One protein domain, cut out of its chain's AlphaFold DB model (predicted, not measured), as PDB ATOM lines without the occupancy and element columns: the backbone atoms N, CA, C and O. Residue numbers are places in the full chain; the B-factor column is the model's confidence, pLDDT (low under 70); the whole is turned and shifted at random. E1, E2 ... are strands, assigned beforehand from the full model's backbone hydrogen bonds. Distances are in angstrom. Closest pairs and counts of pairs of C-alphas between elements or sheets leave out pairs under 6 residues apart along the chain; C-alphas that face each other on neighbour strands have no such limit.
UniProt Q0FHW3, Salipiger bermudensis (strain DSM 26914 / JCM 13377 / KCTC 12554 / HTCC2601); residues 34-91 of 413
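This is residues 34 to 91 of the 413 residues of a protein of Salipiger bermudensis (strain DSM 26914 / JCM 13377 / KCTC 12554 / HTCC2601) (UniProt Q0FHW3). The domain is one strongly twisted sheet of five strands, bent round like part of a barrel wall, with the strands in the order E1, E5, E4, E2, E3. The wall does not close, and its open side, between the edge strands E1 and E3, is spanned by the links before E2 and before E4, residues 40 to 51 and 67 to 74. The printed part has 58 residues with no named helix and five named strands, E1 to E5 along the chain; the sheet is mixed, with E1 and E5 parallel and the other neighbours antiparallel. Its class is all strand, though under half of the residues, 28 of 58, are in named elements. It is compact and rounded, with a radius of gyration of the C-alphas of 10.0 A and spans of 25 by 22 by 19 A.

The inner strands E4, residues 75 to 81, and E5, residues 84 to 90, form a hairpin, antiparallel at 156 degrees between their directions. N 79 and O 86 are within hydrogen-bond range at 2.9 A, and so are N 88 and O 77 at 2.8 A. On the other side of E4 is E2, residues 52 to 56, antiparallel to it at 154 degrees, with N 54 and O 80 2.8 A apart. E2 forms a second hairpin with the edge strand E3, residues 62 to 66, at 158 degrees; N 55 and O 63 are 2.8 A apart. At the other edge E1, residues 36 to 39, is parallel to E5 at 33 degrees, with N 37 and O 87 at 2.8 A and the facing C-alphas of Trp 36 and Trp 87 4.3 A apart. The edge strands E1 and E3 are apart. From edge to edge the strands' lines turn by 90 degrees and the way across the sheet by 75 degrees.

E4 and E5 are the longest strands, 19.1 A and 19.2 A from first to last C-alpha. E3 measures 13.9 A, E2 13.6 A and E1 10.0 A. E1 begins at C-alpha 36, (172.368, 167.485, 135.856). E2 begins at C-alpha 52, (159.637, 158.023, 127.201). E5 ends at C-alpha 90, (165.472, 169.543, 143.807).

The two C-alphas farthest apart, those of Gly 42 and Gly 83, are 27.3 A from each other. The printed part has no cut. The link from E1 to E2, 12 residues, is long; that from E3 to E4, 8 residues, is short; those from E2 to E3 and from E4 to E5 are tight. The mean pLDDT of the printed part is 93.9, and no printed residue is under 70.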
ATOM      1  N   PRO A  34     170.915 167.271 129.794       93.50
ATOM      2  CA  PRO A  34     172.046 167.728 130.582       93.50
ATOM      3  C   PRO A  34     172.429 166.662 131.620       93.50
ATOM      4  O   PRO A  34     171.570 165.957 132.150       93.50
ATOM      5  N   ARG A  35     173.713 166.583 131.989       92.88
ATOM      6  CA  ARG A  35     174.193 165.640 133.023       92.88
ATOM      7  C   ARG A  35     173.527 165.868 134.388       92.88
ATOM      8  O   ARG A  35     173.321 164.923 135.149       92.88
ATOM      9  N   TRP A  36     173.170 167.115 134.694       94.94
ATOM     10  CA  TRP A  36     172.368 167.485 135.856       94.94
ATOM     11  C   TRP A  36     171.443 168.659 135.529       94.94
ATOM     12  O   TRP A  36     171.716 169.449 134.627       94.94
ATOM     13  N   HIS A  37     170.367 168.793 136.293       94.62
ATOM     14  CA  HIS A  37     169.431 169.905 136.227       94.62
ATOM     15  C   HIS A  37     168.946 170.246 137.638       94.62
ATOM     16  O   HIS A  37     168.629 169.357 138.431       94.62
ATOM     17  N   VAL A  38     168.906 171.533 137.966       92.94
ATOM     18  CA  VAL A  38     168.391 172.019 139.248       92.94
ATOM     19  C   VAL A  38     166.925 172.395 139.077       92.94
ATOM     20  O   VAL A  38     166.564 173.066 138.119       92.94
ATOM     21  N   CYS A  39     166.087 171.978 140.021       92.88
ATOM     22  CA  CYS A  39     164.667 172.326 140.056       92.88
ATOM     23  C   CYS A  39     164.246 172.772 141.460       92.88
ATOM     24  O   CYS A  39     164.952 172.522 142.441       92.88
ATOM     25  N   GLU A  40     163.102 173.447 141.558       91.56
ATOM     26  CA  GLU A  40     162.573 173.951 142.827       91.56
ATOM     27  C   GLU A  40     161.408 173.081 143.317       91.56
ATOM     28  O   GLU A  40     160.643 172.552 142.510       91.56
ATOM     29  N   PRO A  41     161.273 172.879 144.638       90.38
ATOM     30  CA  PRO A  41     160.166 172.106 145.188       90.38
ATOM     31  C   PRO A  41     158.830 172.820 144.941       90.38
ATOM     32  O   PRO A  41     158.706 174.013 145.209       90.38
ATOM     33  N   GLY A  42     157.815 172.070 144.509       87.81
ATOM     34  CA  GLY A  42     156.476 172.609 144.231       87.81
ATOM     35  C   GLY A  42     156.339 173.319 142.880       87.81
ATOM     36  O   GLY A  42     155.308 173.934 142.628       87.81
ATOM     37  N   GLU A  43     157.355 173.237 142.019       88.94
ATOM     38  CA  GLU A  43     157.282 173.660 140.621       88.94
ATOM     39  C   GLU A  43     157.517 172.449 139.697       88.94
ATOM     40  O   GLU A  43     158.311 171.560 140.034       88.94
ATOM     41  N   PRO A  44     156.848 172.370 138.530       87.06
ATOM     42  CA  PRO A  44     157.167 171.360 137.527       87.06
ATOM     43  C   PRO A  44     158.631 171.471 137.098       87.06
ATOM     44  O   PRO A  44     159.155 172.571 136.917       87.06
ATOM     45  N   VAL A  45     159.295 170.335 136.888       92.88
ATOM     46  CA  VAL A  45     160.687 170.342 136.426       92.88
ATOM     47  C   VAL A  45     160.740 170.977 135.034       92.88
ATOM     48  O   VAL A  45     160.094 170.499 134.104       92.88
ATOM     49  N   GLY A  46     161.546 172.032 134.876       90.44
ATOM     50  CA  GLY A  46     161.701 172.798 133.631       90.44
ATOM     51  C   GLY A  46     162.423 172.063 132.493       90.44
ATOM     52  O   GLY A  46     162.889 172.695 131.549       90.44
ATOM     53  N   LEU A  47     162.530 170.736 132.581       92.38
ATOM     54  CA  LEU A  47     163.165 169.853 131.612       92.38
ATOM     55  C   LEU A  47     162.094 168.940 131.003       92.38
ATOM     56  O   LEU A  47     161.381 168.247 131.728       92.38
ATOM     57  N   VAL A  48     162.000 168.911 129.673       92.56
ATOM     58  CA  VAL A  48     161.047 168.057 128.947       92.56
ATOM     59  C   VAL A  48     161.825 167.039 128.112       92.56
ATOM     60  O   VAL A  48     162.395 167.413 127.085       92.56
ATOM     61  N   PRO A  49     161.868 165.758 128.518       92.94
ATOM     62  CA  PRO A  49     162.510 164.716 127.726       92.94
ATOM     63  C   PRO A  49     161.787 164.509 126.391       92.94
ATOM     64  O   PRO A  49     160.557 164.484 126.339       92.94
ATOM     65  N   ALA A  50     162.544 164.306 125.311       88.38
ATOM     66  CA  ALA A  50     161.986 164.117 123.967       88.38
ATOM     67  C   ALA A  50     161.195 162.800 123.798       88.38
ATOM     68  O   ALA A  50     160.422 162.653 122.851       88.38
ATOM     69  N   GLY A  51     161.392 161.829 124.697       91.06
ATOM     70  CA  GLY A  51     160.842 160.479 124.592       91.06
ATOM     71  C   GLY A  51     160.135 159.988 125.853       91.06
ATOM     72  O   GLY A  51     159.684 160.763 126.698       91.06
ATOM     73  N   ALA A  52     160.011 158.663 125.948       96.50
ATOM     74  CA  ALA A  52     159.637 158.023 127.201       96.50
ATOM     75  C   ALA A  52     160.764 158.199 128.219       96.50
ATOM     76  O   ALA A  52     161.941 158.081 127.870       96.50
ATOM     77  N   TRP A  53     160.384 158.465 129.459       97.50
ATOM     78  CA  TRP A  53     161.305 158.657 130.562       97.50
ATOM     79  C   TRP A  53     160.965 157.737 131.728       97.50
ATOM     80  O   TRP A  53     159.803 157.390 131.949       97.50
ATOM     81  N   GLN A  54     161.998 157.390 132.489       97.81
ATOM     82  CA  GLN A  54     161.920 156.745 133.789       97.81
ATOM     83  C   GLN A  54     162.574 157.666 134.823       97.81
ATOM     84  O   GLN A  54     163.703 158.125 134.658       97.81
ATOM     85  N   LEU A  55     161.846 157.960 135.890       97.62
ATOM     86  CA  LEU A  55     162.270 158.808 136.994       97.62
ATOM     87  C   LEU A  55     162.375 157.950 138.251       97.62
ATOM     88  O   LEU A  55     161.372 157.411 138.717       97.62
ATOM     89  N   THR A  56     163.575 157.872 138.818       97.75
ATOM     90  CA  THR A  56     163.843 157.276 140.131       97.75
ATOM     91  C   THR A  56     164.026 158.392 141.153       97.75
ATOM     92  O   THR A  56     164.937 159.216 141.032       97.75
ATOM     93  N   ARG A  57     163.159 158.445 142.161       95.81
ATOM     94  CA  ARG A  57     163.259 159.410 143.260       95.81
ATOM     95  C   ARG A  57     164.329 158.981 144.268       95.81
ATOM     96  O   ARG A  57     164.861 157.880 144.190       95.81
ATOM     97  N   GLU A  58     164.675 159.866 145.207       93.06
ATOM     98  CA  GLU A  58     165.759 159.571 146.158       93.06
ATOM     99  C   GLU A  58     165.383 158.429 147.111       93.06
ATOM    100  O   GLU A  58     166.233 157.633 147.496       93.06
ATOM    101  N   ASP A  59     164.095 158.308 147.438       92.62
ATOM    102  CA  ASP A  59     163.541 157.207 148.232       92.62
ATOM    103  C   ASP A  59     163.501 155.863 147.477       92.62
ATOM    104  O   ASP A  59     163.044 154.861 148.023       92.62
ATOM    105  N   GLY A  60     163.966 155.834 146.225       95.19
ATOM    106  CA  GLY A  60     163.974 154.660 145.359       95.19
ATOM    107  C   GLY A  60     162.666 154.419 144.608       95.19
ATOM    108  O   GLY A  60     162.622 153.516 143.772       95.19
ATOM    109  N   SER A  61     161.613 155.210 144.848       96.25
ATOM    110  CA  SER A  61     160.356 155.075 144.106       96.25
ATOM    111  C   SER A  61     160.542 155.434 142.633       96.25
ATOM    112  O   SER A  61     161.268 156.368 142.284       96.25
ATOM    113  N   GLN A  62     159.892 154.670 141.756       97.19
ATOM    114  CA  GLN A  62     160.037 154.804 140.310       97.19
ATOM    115  C   GLN A  62     158.716 155.193 139.660       97.19
ATOM    116  O   GLN A  62     157.648 154.710 140.035       97.19
ATOM    117  N   THR A  63     158.804 156.074 138.671       96.50
ATOM    118  CA  THR A  63     157.675 156.512 137.847       96.50
ATOM    119  C   THR A  63     158.113 156.606 136.398       96.50
ATOM    120  O   THR A  63     159.241 157.006 136.119       96.50
ATOM    121  N   GLU A  64     157.223 156.260 135.479       97.38
ATOM    122  CA  GLU A  64     157.479 156.302 134.040       97.38
ATOM    123  C   GLU A  64     156.455 157.199 133.355       97.38
ATOM    124  O   GLU A  64     155.315 157.326 133.811       97.38
ATOM    125  N   GLY A  65     156.849 157.824 132.249       95.88
ATOM    126  CA  GLY A  65     155.967 158.728 131.529       95.88
ATOM    127  C   GLY A  65     156.527 159.220 130.202       95.88
ATOM    128  O   GLY A  65     157.539 158.737 129.697       95.88
ATOM    129  N   ARG A  66     155.814 160.176 129.605       96.12
ATOM    130  CA  ARG A  66     156.188 160.893 128.379       96.12
ATOM    131  C   ARG A  66     155.839 162.369 128.547       96.12
ATOM    132  O   ARG A  66     154.828 162.686 129.168       96.12
ATOM    133  N   GLY A  67     156.636 163.255 127.954       93.25
ATOM    134  CA  GLY A  67     156.422 164.700 128.046       93.25
ATOM    135  C   GLY A  67     156.879 165.271 129.389       93.25
ATOM    136  O   GLY A  67     157.934 164.888 129.886       93.25
ATOM    137  N   ALA A  68     156.103 166.198 129.955       93.88
ATOM    138  CA  ALA A  68     156.478 166.928 131.165       93.88
ATOM    139  C   ALA A  68     156.728 166.005 132.371       93.88
ATOM    140  O   ALA A  68     156.026 165.013 132.578       93.88
ATOM    141  N   LEU A  69     157.727 166.365 133.172       96.00
ATOM    142  CA  LEU A  69     158.075 165.674 134.407       96.00
ATOM    143  C   LEU A  69     157.207 166.177 135.573       96.00
ATOM    144  O   LEU A  69     156.859 167.362 135.609       96.00
ATOM    145  N   PRO A  70     156.861 165.305 136.536       93.44
ATOM    146  CA  PRO A  70     156.096 165.705 137.710       93.44
ATOM    147  C   PRO A  70     156.927 166.597 138.640       93.44
ATOM    148  O   PRO A  70     158.156 166.610 138.577       93.44
ATOM    149  N   GLU A  71     156.250 167.280 139.560       94.56
ATOM    150  CA  GLU A  71     156.908 167.942 140.688       94.56
ATOM    151  C   GLU A  71     157.721 166.941 141.521       94.56
ATOM    152  O   GLU A  71     157.358 165.763 141.678       94.56
ATOM    153  N   LEU A  72     158.828 167.433 142.075       94.38
ATOM    154  CA  LEU A  72     159.765 166.642 142.859       94.38
ATOM    155  C   LEU A  72     159.824 167.139 144.309       94.38
ATOM    156  O   LEU A  72     159.775 168.348 144.552       94.38
ATOM    157  N   PRO A  73     159.924 166.224 145.291       93.25
ATOM    158  CA  PRO A  73     160.264 166.610 146.654       93.25
ATOM    159  C   PRO A  73     161.723 167.083 146.721       93.25
ATOM    160  O   PRO A  73     162.508 166.807 145.821       93.25
ATOM    161  N   LEU A  74     162.113 167.741 147.819       92.00
ATOM    162  CA  LEU A  74     163.528 168.027 148.088       92.00
ATOM    163  C   LEU A  74     164.325 166.731 148.020       92.00
ATOM    164  O   LEU A  74     163.994 165.770 148.716       92.00
ATOM    165  N   GLY A  75     165.330 166.690 147.157       91.44
ATOM    166  CA  GLY A  75     165.781 165.384 146.724       91.44
ATOM    167  C   GLY A  75     166.838 165.398 145.639       91.44
ATOM    168  O   GLY A  75     167.007 166.366 144.896       91.44
ATOM    169  N   ARG A  76     167.588 164.297 145.594       93.44
ATOM    170  CA  ARG A  76     168.406 163.935 144.446       93.44
ATOM    171  C   ARG A  76     167.707 162.805 143.727       93.44
ATOM    172  O   ARG A  76     167.572 161.711 144.267       93.44
ATOM    173  N   HIS A  77     167.285 163.077 142.509       95.56
ATOM    174  CA  HIS A  77     166.541 162.136 141.694       95.56
ATOM    175  C   HIS A  77     167.309 161.838 140.418       95.56
ATOM    176  O   HIS A  77     168.182 162.602 140.001       95.56
ATOM    177  N   ARG A  78     166.984 160.713 139.796       96.88
ATOM    178  CA  ARG A  78     167.617 160.252 138.569       96.88
ATOM    179  C   ARG A  78     166.568 160.145 137.479       96.88
ATOM    180  O   ARG A  78     165.574 159.448 137.650       96.88
ATOM    181  N   LEU A  79     166.815 160.827 136.375       97.50
ATOM    182  CA  LEU A  79     166.023 160.758 135.162       97.50
ATOM    183  C   LEU A  79     166.789 159.957 134.114       97.50
ATOM    184  O   LEU A  79     167.966 160.228 133.875       97.50
ATOM    185  N   GLU A  80     166.115 159.009 133.480       96.94
ATOM    186  CA  GLU A  80     166.634 158.225 132.363       96.94
ATOM    187  C   GLU A  80     165.668 158.357 131.175       96.94
ATOM    188  O   GLU A  80     164.464 158.150 131.316       96.94
ATOM    189  N   SER A  81     166.170 158.761 130.005       96.00
ATOM    190  CA  SER A  81     165.378 158.885 128.771       96.00
ATOM    191  C   SER A  81     166.290 158.803 127.552       96.00
ATOM    192  O   SER A  81     167.346 159.421 127.523       96.00
ATOM    193  N   GLY A  82     165.881 158.046 126.529       92.00
ATOM    194  CA  GLY A  82     166.670 157.893 125.298       92.00
ATOM    195  C   GLY A  82     168.041 157.232 125.501       92.00
ATOM    196  O   GLY A  82     168.932 157.441 124.691       92.00
ATOM    197  N   GLY A  83     168.223 156.465 126.583       90.62
ATOM    198  CA  GLY A  83     169.519 155.889 126.966       90.62
ATOM    199  C   GLY A  83     170.452 156.862 127.698       90.62
ATOM    200  O   GLY A  83     171.526 156.458 128.133       90.62
ATOM    201  N   GLU A  84     170.039 158.116 127.880       93.38
ATOM    202  CA  GLU A  84     170.793 159.136 128.604       93.38
ATOM    203  C   GLU A  84     170.303 159.279 130.046       93.38
ATOM    204  O   GLU A  84     169.143 158.995 130.364       93.38
ATOM    205  N   ARG A  85     171.192 159.765 130.917       94.62
ATOM    206  CA  ARG A  85     170.923 160.004 132.336       94.62
ATOM    207  C   ARG A  85     171.099 161.479 132.687       94.62
ATOM    208  O   ARG A  85     172.097 162.091 132.319       94.62
ATOM    209  N   CYS A  86     170.180 161.997 133.496       95.81
ATOM    210  CA  CYS A  86     170.246 163.322 134.106       95.81
ATOM    211  C   CYS A  86     169.994 163.232 135.618       95.81
ATOM    212  O   CYS A  86     169.027 162.610 136.067       95.81
ATOM    213  N   TRP A  87     170.843 163.874 136.419       96.38
ATOM    214  CA  TRP A  87     170.579 164.082 137.844       96.38
ATOM    215  C   TRP A  87     169.664 165.289 138.057       96.38
ATOM    216  O   TRP A  87     170.033 166.410 137.721       96.38
ATOM    217  N   LEU A  88     168.499 165.085 138.669       95.81
ATOM    218  CA  LEU A  88     167.593 166.167 139.056       95.81
ATOM    219  C   LEU A  88     167.840 166.528 140.525       95.81
ATOM    220  O   LEU A  88     167.614 165.714 141.424       95.81
ATOM    221  N   LEU A  89     168.323 167.744 140.764       94.75
ATOM    222  CA  LEU A  89     168.646 168.269 142.090       94.75
ATOM    223  C   LEU A  89     167.537 169.229 142.526       94.75
ATOM    224  O   LEU A  89     167.520 170.391 142.115       94.75
ATOM    225  N   CYS A  90     166.597 168.743 143.335       93.38
ATOM    226  CA  CYS A  90     165.472 169.543 143.807       93.38
ATOM    227  C   CYS A  90     165.822 170.261 145.118       93.38
ATOM    228  O   CYS A  90     166.045 169.623 146.156       93.38
ATOM    229  N   ALA A  91     165.889 171.593 145.071       91.06
ATOM    230  CA  ALA A  91     166.220 172.443 146.211       91.06
ATOM    231  C   ALA A  91     165.717 173.889 146.024       91.06
ATOM    232  O   ALA A  91     165.759 174.418 144.910       91.06
TER     233      ALA A  91